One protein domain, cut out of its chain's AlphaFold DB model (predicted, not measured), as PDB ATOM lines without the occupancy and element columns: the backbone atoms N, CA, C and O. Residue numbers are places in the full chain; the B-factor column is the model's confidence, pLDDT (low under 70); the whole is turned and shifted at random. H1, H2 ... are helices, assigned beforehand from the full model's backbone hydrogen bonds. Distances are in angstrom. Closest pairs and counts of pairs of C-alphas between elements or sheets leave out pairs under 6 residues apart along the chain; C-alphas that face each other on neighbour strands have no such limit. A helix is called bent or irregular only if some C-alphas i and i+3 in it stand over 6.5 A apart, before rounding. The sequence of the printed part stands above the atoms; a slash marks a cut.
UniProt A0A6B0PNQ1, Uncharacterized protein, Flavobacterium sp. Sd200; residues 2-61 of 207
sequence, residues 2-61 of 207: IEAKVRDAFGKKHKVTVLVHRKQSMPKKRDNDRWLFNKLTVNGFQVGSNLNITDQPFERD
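AT A GLANCE: This is residues 2 to 61 of the 207 residues of an uncharacterized protein of Flavobacterium sp. Sd200 (UniProt A0A6B0PNQ1). The model is a loose, stretched-out arrangement of three separate helices: the longest, H3, makes a corner with the short H2 near one end of the long axis, while H1 is set off alone at the other end. A long stretch with no named element, residues 10 to 22, turns just after H1 and then runs across to H2, and after H3 residues 44 to 61 swing out towards H1 in a wide loop and fold back past H3 to end near its first residues. The printed part has 60 residues with three named helices, in the order H1, H2, H3, and no named strand; the class is all helix, though under half of the residues, 27 of 60, are in named elements. The whole is loose, with a radius of gyration of the C-alphas of 13.3 A, and elongated, with spans of 35 by 21 by 20 A.

HOW THE PARTS SIT: The longest helix is H3, residues 31 to 43. H2, residues 23 to 28, is close to H3 but not clearly touching it, with 1 pair of C-alphas within 8 A. The closest C-alphas of the two are those of Met 26 and Arg 34, 7.6 A apart. H2 and H3 run opposite ways at a steep tilt of 54 degrees, and their centres are 13.4 A apart. H1, residues 2 to 9, is apart from H3 and from H2. In H1 and H3 every O i to N i+4 pair is within hydrogen-bond range; in H2 0 of 2 are, beside 2 of 3 O i to N i+3 pairs.

IN THESE COORDINATES: H3 begins with C-alpha 31 at (-90.213, 108.702, 34.913) and ends with C-alpha 43 at (-82.236, 94.194, 28.065), a length of 17.9 A from first to last C-alpha. H2 measures 9.9 A from C-alpha 23 to C-alpha 28 and is irregular, but only just: C-alphas 24 and 27 are 6.8 A apart. H1 begins with C-alpha 2 at (-63.633, 103.472, 31.458) and measures 10.6 A to C-alpha 9.

THE WHOLE: The two C-alphas farthest apart in the domain are those of Gly 11 and Asp 61, at 37.0 A. The printed part runs from residue 2 to residue 61 and has no cut. The link from H1 to H2, with 13 residues, is long, and the link from H2 to H3, with 2 residues, is tight. Residues 44 to 61, 18 residues with no named element, follow H3; their C-alphas lie 8 to 19 A from the mean of the C-alphas. The mean pLDDT of the printed part is 73.2, and 17 residues are under 70, namely residues 23 to 28 and 47 to 57.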
ATOM      1  N   ILE A   2     -62.597 104.532  31.388       70.00
ATOM      2  CA  ILE A   2     -63.633 103.472  31.458       70.00
ATOM      3  C   ILE A   2     -63.953 102.891  30.071       70.00
ATOM      4  O   ILE A   2     -63.926 101.679  29.910       70.00
ATOM      5  N   GLU A   3     -64.169 103.737  29.061       71.88
ATOM      6  CA  GLU A   3     -64.460 103.291  27.684       71.88
ATOM      7  C   GLU A   3     -63.371 102.384  27.113       71.88
ATOM      8  O   GLU A   3     -63.683 101.329  26.579       71.88
ATOM      9  N   ALA A   4     -62.097 102.760  27.278       74.00
ATOM     10  CA  ALA A   4     -60.963 101.947  26.847       74.00
ATOM     11  C   ALA A   4     -60.947 100.581  27.548       74.00
ATOM     12  O   ALA A   4     -60.879  99.565  26.872       74.00
ATOM     13  N   LYS A   5     -61.127 100.553  28.877       74.38
ATOM     14  CA  LYS A   5     -61.188  99.304  29.655       74.38
ATOM     15  C   LYS A   5     -62.329  98.388  29.207       74.38
ATOM     16  O   LYS A   5     -62.115  97.194  29.050       74.38
ATOM     17  N   VAL A   6     -63.524  98.939  28.979       73.19
ATOM     18  CA  VAL A   6     -64.667  98.168  28.463       73.19
ATOM     19  C   VAL A   6     -64.349  97.660  27.060       73.19
ATOM     20  O   VAL A   6     -64.478  96.476  26.778       73.19
ATOM     21  N   ARG A   7     -63.870  98.531  26.176       77.00
ATOM     22  CA  ARG A   7     -63.565  98.170  24.795       77.00
ATOM     23  C   ARG A   7     -62.495  97.075  24.709       77.00
ATOM     24  O   ARG A   7     -62.637  96.173  23.889       77.00
ATOM     25  N   ASP A   8     -61.478  97.122  25.564       80.00
ATOM     26  CA  ASP A   8     -60.438  96.094  25.655       80.00
ATOM     27  C   ASP A   8     -61.006  94.765  26.182       80.00
ATOM     28  O   ASP A   8     -60.727  93.718  25.600       80.00
ATOM     29  N   ALA A   9     -61.885  94.804  27.191       75.69
ATOM     30  CA  ALA A   9     -62.577  93.617  27.703       75.69
ATOM     31  C   ALA A   9     -63.487  92.942  26.656       75.69
ATOM     32  O   ALA A   9     -63.656  91.727  26.680       75.69
ATOM     33  N   PHE A  10     -64.032  93.708  25.703       74.94
ATOM     34  CA  PHE A  10     -64.889  93.212  24.614       74.94
ATOM     35  C   PHE A  10     -64.171  93.156  23.250       74.94
ATOM     36  O   PHE A  10     -64.794  93.306  22.190       74.94
ATOM     37  N   GLY A  11     -62.846  92.958  23.259       76.81
ATOM     38  CA  GLY A  11     -62.049  92.630  22.070       76.81
ATOM     39  C   GLY A  11     -61.961  93.731  21.012       76.81
ATOM     40  O   GLY A  11     -61.710  93.438  19.848       76.81
ATOM     41  N   LYS A  12     -62.203  94.994  21.382       77.88
ATOM     42  CA  LYS A  12     -62.161  96.187  20.515       77.88
ATOM     43  C   LYS A  12     -63.112  96.202  19.315       77.88
ATOM     44  O   LYS A  12     -63.055  97.128  18.514       77.88
ATOM     45  N   LYS A  13     -64.036  95.244  19.232       76.38
ATOM     46  CA  LYS A  13     -65.015  95.135  18.137       76.38
ATOM     47  C   LYS A  13     -66.247  96.028  18.312       76.38
ATOM     48  O   LYS A  13     -67.032  96.169  17.384       76.38
ATOM     49  N   HIS A  14     -66.417  96.632  19.488       74.12
ATOM     50  CA  HIS A  14     -67.640  97.333  19.870       74.12
ATOM     51  C   HIS A  14     -67.372  98.818  20.136       74.12
ATOM     52  O   HIS A  14     -66.383  99.176  20.783       74.12
ATOM     53  N   LYS A  15     -68.279  99.690  19.674       74.31
ATOM     54  CA  LYS A  15     -68.327 101.092  20.109       74.31
ATOM     55  C   LYS A  15     -68.952 101.150  21.503       74.31
ATOM     56  O   LYS A  15     -69.989 100.540  21.745       74.31
ATOM     57  N   VAL A  16     -68.313 101.877  22.415       78.94
ATOM     58  CA  VAL A  16     -68.752 102.006  23.810       78.94
ATOM     59  C   VAL A  16     -69.180 103.445  24.050       78.94
ATOM     60  O   VAL A  16     -68.436 104.366  23.738       78.94
ATOM     61  N   THR A  17     -70.367 103.641  24.621       82.44
ATOM     62  CA  THR A  17     -70.844 104.949  25.089       82.44
ATOM     63  C   THR A  17     -71.175 104.844  26.567       82.44
ATOM     64  O   THR A  17     -71.939 103.972  26.976       82.44
ATOM     65  N   VAL A  18     -70.581 105.710  27.387       80.38
ATOM     66  CA  VAL A  18     -70.747 105.649  28.844       80.38
ATOM     67  C   VAL A  18     -71.813 106.633  29.308       80.38
ATOM     68  O   VAL A  18     -71.664 107.839  29.141       80.38
ATOM     69  N   LEU A  19     -72.847 106.123  29.978       80.12
ATOM     70  CA  LEU A  19     -73.809 106.931  30.731       80.12
ATOM     71  C   LEU A  19     -73.283 107.165  32.151       80.12
ATOM     72  O   LEU A  19     -72.867 106.223  32.823       80.12
ATOM     73  N   VAL A  20     -73.303 108.413  32.631       76.12
ATOM     74  CA  VAL A  20     -72.769 108.757  33.959       76.12
ATOM     75  C   VAL A  20     -73.831 109.409  34.836       76.12
ATOM     76  O   VAL A  20     -74.270 110.528  34.570       76.12
ATOM     77  N   HIS A  21     -74.150 108.760  35.963       73.31
ATOM     78  CA  HIS A  21     -75.073 109.286  36.971       73.31
ATOM     79  C   HIS A  21     -74.549 109.209  38.390       73.31
ATOM     80  O   HIS A  21     -73.764 108.338  38.755       73.31
ATOM     81  N   ARG A  22     -75.063 110.118  39.223       74.00
ATOM     82  CA  ARG A  22     -74.934 110.014  40.675       74.00
ATOM     83  C   ARG A  22     -76.023 109.078  41.183       74.00
ATOM     84  O   ARG A  22     -77.198 109.355  40.947       74.00
ATOM     85  N   LYS A  23     -75.665 108.034  41.935       68.94
ATOM     86  CA  LYS A  23     -76.629 107.100  42.555       68.94
ATOM     87  C   LYS A  23     -77.738 107.836  43.320       68.94
ATOM     88  O   LYS A  23     -78.911 107.543  43.141       68.94
ATOM     89  N   GLN A  24     -77.370 108.873  44.074       69.50
ATOM     90  CA  GLN A  24     -78.292 109.717  44.849       69.50
ATOM     91  C   GLN A  24     -79.315 110.486  43.992       69.50
ATOM     92  O   GLN A  24     -80.349 110.907  44.500       69.50
ATOM     93  N   SER A  25     -79.042 110.683  42.696       69.19
ATOM     94  CA  SER A  25     -79.981 111.336  41.775       69.19
ATOM     95  C   SER A  25     -81.053 110.386  41.239       69.19
ATOM     96  O   SER A  25     -82.072 110.858  40.752       69.19
ATOM     97  N   MET A  26     -80.856 109.065  41.349       67.19
ATOM     98  CA  MET A  26     -81.747 108.061  40.754       67.19
ATOM     99  C   MET A  26     -83.164 108.050  41.342       67.19
ATOM    100  O   MET A  26     -84.102 108.031  40.552       67.19
ATOM    101  N   PRO A  27     -83.370 108.145  42.672       65.81
ATOM    102  CA  PRO A  27     -84.723 108.212  43.232       65.81
ATOM    103  C   PRO A  27     -85.472 109.502  42.869       65.81
ATOM    104  O   PRO A  27     -86.692 109.534  42.906       65.81
ATOM    105  N   LYS A  28     -84.738 110.570  42.522       68.06
ATOM    106  CA  LYS A  28     -85.282 111.896  42.176       68.06
ATOM    107  C   LYS A  28     -85.401 112.117  40.663       68.06
ATOM    108  O   LYS A  28     -85.694 113.229  40.223       68.06
ATOM    109  N   LYS A  29     -85.091 111.101  39.853       70.56
ATOM    110  CA  LYS A  29     -85.208 111.180  38.396       70.56
ATOM    111  C   LYS A  29     -86.676 111.112  37.991       70.56
ATOM    112  O   LYS A  29     -87.476 110.454  38.644       70.56
ATOM    113  N   ARG A  30     -87.001 111.784  36.889       73.31
ATOM    114  CA  ARG A  30     -88.335 111.716  36.281       73.31
ATOM    115  C   ARG A  30     -88.561 110.333  35.686       73.31
ATOM    116  O   ARG A  30     -87.597 109.652  35.336       73.31
ATOM    117  N   ASP A  31     -89.819 110.001  35.455       75.25
ATOM    118  CA  ASP A  31     -90.213 108.702  34.913       75.25
ATOM    119  C   ASP A  31     -89.565 108.400  33.558       75.25
ATOM    120  O   ASP A  31     -89.060 107.300  33.380       75.25
ATOM    121  N   ASN A  32     -89.400 109.390  32.670       75.19
ATOM    122  CA  ASN A  32     -88.659 109.213  31.408       75.19
ATOM    123  C   ASN A  32     -87.203 108.773  31.614       75.19
ATOM    124  O   ASN A  32     -86.722 107.846  30.964       75.19
ATOM    125  N   ASP A  33     -86.503 109.412  32.554       75.44
ATOM    126  CA  ASP A  33     -85.120 109.055  32.849       75.44
ATOM    127  C   ASP A  33     -85.061 107.634  33.438       75.44
ATOM    128  O   ASP A  33     -84.169 106.857  33.102       75.44
ATOM    129  N   ARG A  34     -86.021 107.282  34.305       77.81
ATOM    130  CA  ARG A  34     -86.135 105.947  34.918       77.81
ATOM    131  C   ARG A  34     -86.534 104.878  33.899       77.81
ATOM    132  O   ARG A  34     -86.024 103.766  33.996       77.81
ATOM    133  N   TRP A  35     -87.343 105.221  32.897       83.62
ATOM    134  CA  TRP A  35     -87.711 104.354  31.775       83.62
ATOM    135  C   TRP A  35     -86.479 103.871  31.017       83.62
ATOM    136  O   TRP A  35     -86.341 102.664  30.810       83.62
ATOM    137  N   LEU A  36     -85.546 104.771  30.669       84.38
ATOM    138  CA  LEU A  36     -84.313 104.361  29.990       84.38
ATOM    139  C   LEU A  36     -83.526 103.375  30.856       84.38
ATOM    140  O   LEU A  36     -83.116 102.325  30.367       84.38
ATOM    141  N   PHE A  37     -83.318 103.691  32.137       80.25
ATOM    142  CA  PHE A  37     -82.558 102.806  33.021       80.25
ATOM    143  C   PHE A  37     -83.236 101.456  33.227       80.25
ATOM    144  O   PHE A  37     -82.543 100.450  33.192       80.25
ATOM    145  N   ASN A  38     -84.561 101.413  33.359       79.69
ATOM    146  CA  ASN A  38     -85.303 100.157  33.416       79.69
ATOM    147  C   ASN A  38     -85.089  99.349  32.120       79.69
ATOM    148  O   ASN A  38     -84.678  98.192  32.180       79.69
ATOM    149  N   LYS A  39     -85.221  99.972  30.939       81.50
ATOM    150  CA  LYS A  39     -84.947  99.301  29.654       81.50
ATOM    151  C   LYS A  39     -83.515  98.782  29.540       81.50
ATOM    152  O   LYS A  39     -83.323  97.704  28.980       81.50
ATOM    153  N   LEU A  40     -82.533  99.512  30.061       81.25
ATOM    154  CA  LEU A  40     -81.142  99.063  30.105       81.25
ATOM    155  C   LEU A  40     -80.938  97.907  31.090       81.25
ATOM    156  O   LEU A  40     -80.160  97.014  30.787       81.25
ATOM    157  N   THR A  41     -81.632  97.888  32.228       77.25
ATOM    158  CA  THR A  41     -81.563  96.773  33.187       77.25
ATOM    159  C   THR A  41     -82.223  95.511  32.633       77.25
ATOM    160  O   THR A  41     -81.672  94.429  32.783       77.25
ATOM    161  N   VAL A  42     -83.373  95.641  31.963       77.31
ATOM    162  CA  VAL A  42     -84.122  94.498  31.409       77.31
ATOM    163  C   VAL A  42     -83.416  93.870  30.206       77.31
ATOM    164  O   VAL A  42     -83.418  92.653  30.068       77.31
ATOM    165  N   ASN A  43     -82.829  94.683  29.322       79.75
ATOM    166  CA  ASN A  43     -82.236  94.194  28.065       79.75
ATOM    167  C   ASN A  43     -80.704  94.145  28.081       79.75
ATOM    168  O   ASN A  43     -80.090  93.665  27.129       79.75
ATOM    169  N   GLY A  44     -80.072  94.724  29.099       76.69
ATOM    170  CA  GLY A  44     -78.624  94.820  29.200       76.69
ATOM    171  C   GLY A  44     -78.013  93.682  30.003       76.69
ATOM    172  O   GLY A  44     -78.683  92.954  30.728       76.69
ATOM    173  N   PHE A  45     -76.691  93.573  29.907       73.12
ATOM    174  CA  PHE A  45     -75.905  92.684  30.751       73.12
ATOM    175  C   PHE A  45     -75.323  93.474  31.917       73.12
ATOM    176  O   PHE A  45     -74.649  94.490  31.726       73.12
ATOM    177  N   GLN A  46     -75.570  93.007  33.135       71.31
ATOM    178  CA  GLN A  46     -75.020  93.628  34.329       71.31
ATOM    179  C   GLN A  46     -73.537  93.259  34.482       71.31
ATOM    180  O   GLN A  46     -73.191  92.093  34.635       71.31
ATOM    181  N   VAL A  47     -72.655  94.264  34.473       68.38
ATOM    182  CA  VAL A  47     -71.186  94.087  34.572       68.38
ATOM    183  C   VAL A  47     -70.643  94.636  35.908       68.38
ATOM    184  O   VAL A  47     -69.573  95.235  35.969       68.38
ATOM    185  N   GLY A  48     -71.402  94.506  37.000       68.38
ATOM    186  CA  GLY A  48     -71.051  95.086  38.305       68.38
ATOM    187  C   GLY A  48     -72.104  94.841  39.387       68.38
ATOM    188  O   GLY A  48     -72.942  93.956  39.247       68.38
ATOM    189  N   SER A  49     -72.067  95.613  40.475       64.12
ATOM    190  CA  SER A  49     -72.990  95.477  41.612       64.12
ATOM    191  C   SER A  49     -74.455  95.764  41.247       64.12
ATOM    192  O   SER A  49     -74.728  96.600  40.386       64.12
ATOM    193  N   ASN A  50     -75.388  95.078  41.928       61.09
ATOM    194  CA  ASN A  50     -76.836  95.144  41.677       61.09
ATOM    195  C   ASN A  50     -77.351  96.587  41.705       61.09
ATOM    196  O   ASN A  50     -77.505  97.212  42.760       61.09
ATOM    197  N   LEU A  51     -77.639  97.117  40.517       58.94
ATOM    198  CA  LEU A  51     -78.418  98.330  40.345       58.94
ATOM    199  C   LEU A  51     -79.893  97.948  40.509       58.94
ATOM    200  O   LEU A  51     -80.578  97.698  39.525       58.94
ATOM    201  N   ASN A  52     -80.391  97.922  41.749       56.88
ATOM    202  CA  ASN A  52     -81.831  97.809  42.022       56.88
ATOM    203  C   ASN A  52     -82.538  99.112  41.614       56.88
ATOM    204  O   ASN A  52     -82.937  99.924  42.452       56.88
ATOM    205  N   ILE A  53     -82.649  99.356  40.309       59.34
ATOM    206  CA  ILE A  53     -83.415 100.465  39.737       59.34
ATOM    207  C   ILE A  53     -84.848  99.956  39.544       59.34
ATOM    208  O   ILE A  53     -85.292  99.787  38.424       59.34
ATOM    209  N   THR A  54     -85.513  99.685  40.674       54.84
ATOM    210  CA  THR A  54     -86.963  99.485  40.891       54.84
ATOM    211  C   THR A  54     -87.767  98.656  39.875       54.84
ATOM    212  O   THR A  54     -87.885  99.033  38.716       54.84
ATOM    213  N   ASP A  55     -88.501  97.658  40.375       54.47
ATOM    214  CA  ASP A  55     -89.370  96.728  39.622       54.47
ATOM    215  C   ASP A  55     -90.639  97.348  38.996       54.47
ATOM    216  O   ASP A  55     -91.503  96.632  38.496       54.47
ATOM    217  N   GLN A  56     -90.796  98.676  39.025       59.72
ATOM    218  CA  GLN A  56     -91.979  99.325  38.463       59.72
ATOM    219  C   GLN A  56     -91.791  99.631  36.972       59.72
ATOM    220  O   GLN A  56     -90.763 100.207  36.590       59.72
ATOM    221  N   PRO A  57     -92.772  99.286  36.116       63.03
ATOM    222  CA  PRO A  57     -92.772  99.717  34.730       63.03
ATOM    223  C   PRO A  57     -92.958 101.234  34.702       63.03
ATOM    224  O   PRO A  57     -94.002 101.757  35.080       63.03
ATOM    225  N   PHE A  58     -91.923 101.947  34.270       71.94
ATOM    226  CA  PHE A  58     -92.069 103.348  33.899       71.94
ATOM    227  C   PHE A  58     -92.565 103.393  32.464       71.94
ATOM    228  O   PHE A  58     -92.111 102.604  31.636       71.94
ATOM    229  N   GLU A  59     -93.474 104.310  32.167       79.25
ATOM    230  CA  GLU A  59     -93.851 104.621  30.796       79.25
ATOM    231  C   GLU A  59     -93.105 105.859  30.324       79.25
ATOM    232  O   GLU A  59     -92.736 106.744  31.099       79.25
ATOM    233  N   ARG A  60     -92.852 105.900  29.021       84.44
ATOM    234  CA  ARG A  60     -92.206 107.043  28.407       84.44
ATOM    235  C   ARG A  60     -93.257 108.094  28.069       84.44
ATOM    236  O   ARG A  60     -94.073 107.884  27.177       84.44
ATOM    237  N   ASP A  61     -93.161 109.260  28.690       89.31
ATOM    238  CA  ASP A  61     -93.919 110.448  28.319       89.31
ATOM    239  C   ASP A  61     -93.350 111.054  27.024       89.31
ATOM    240  O   ASP A  61     -92.377 111.830  26.993       89.31
TER     241      ASP A  61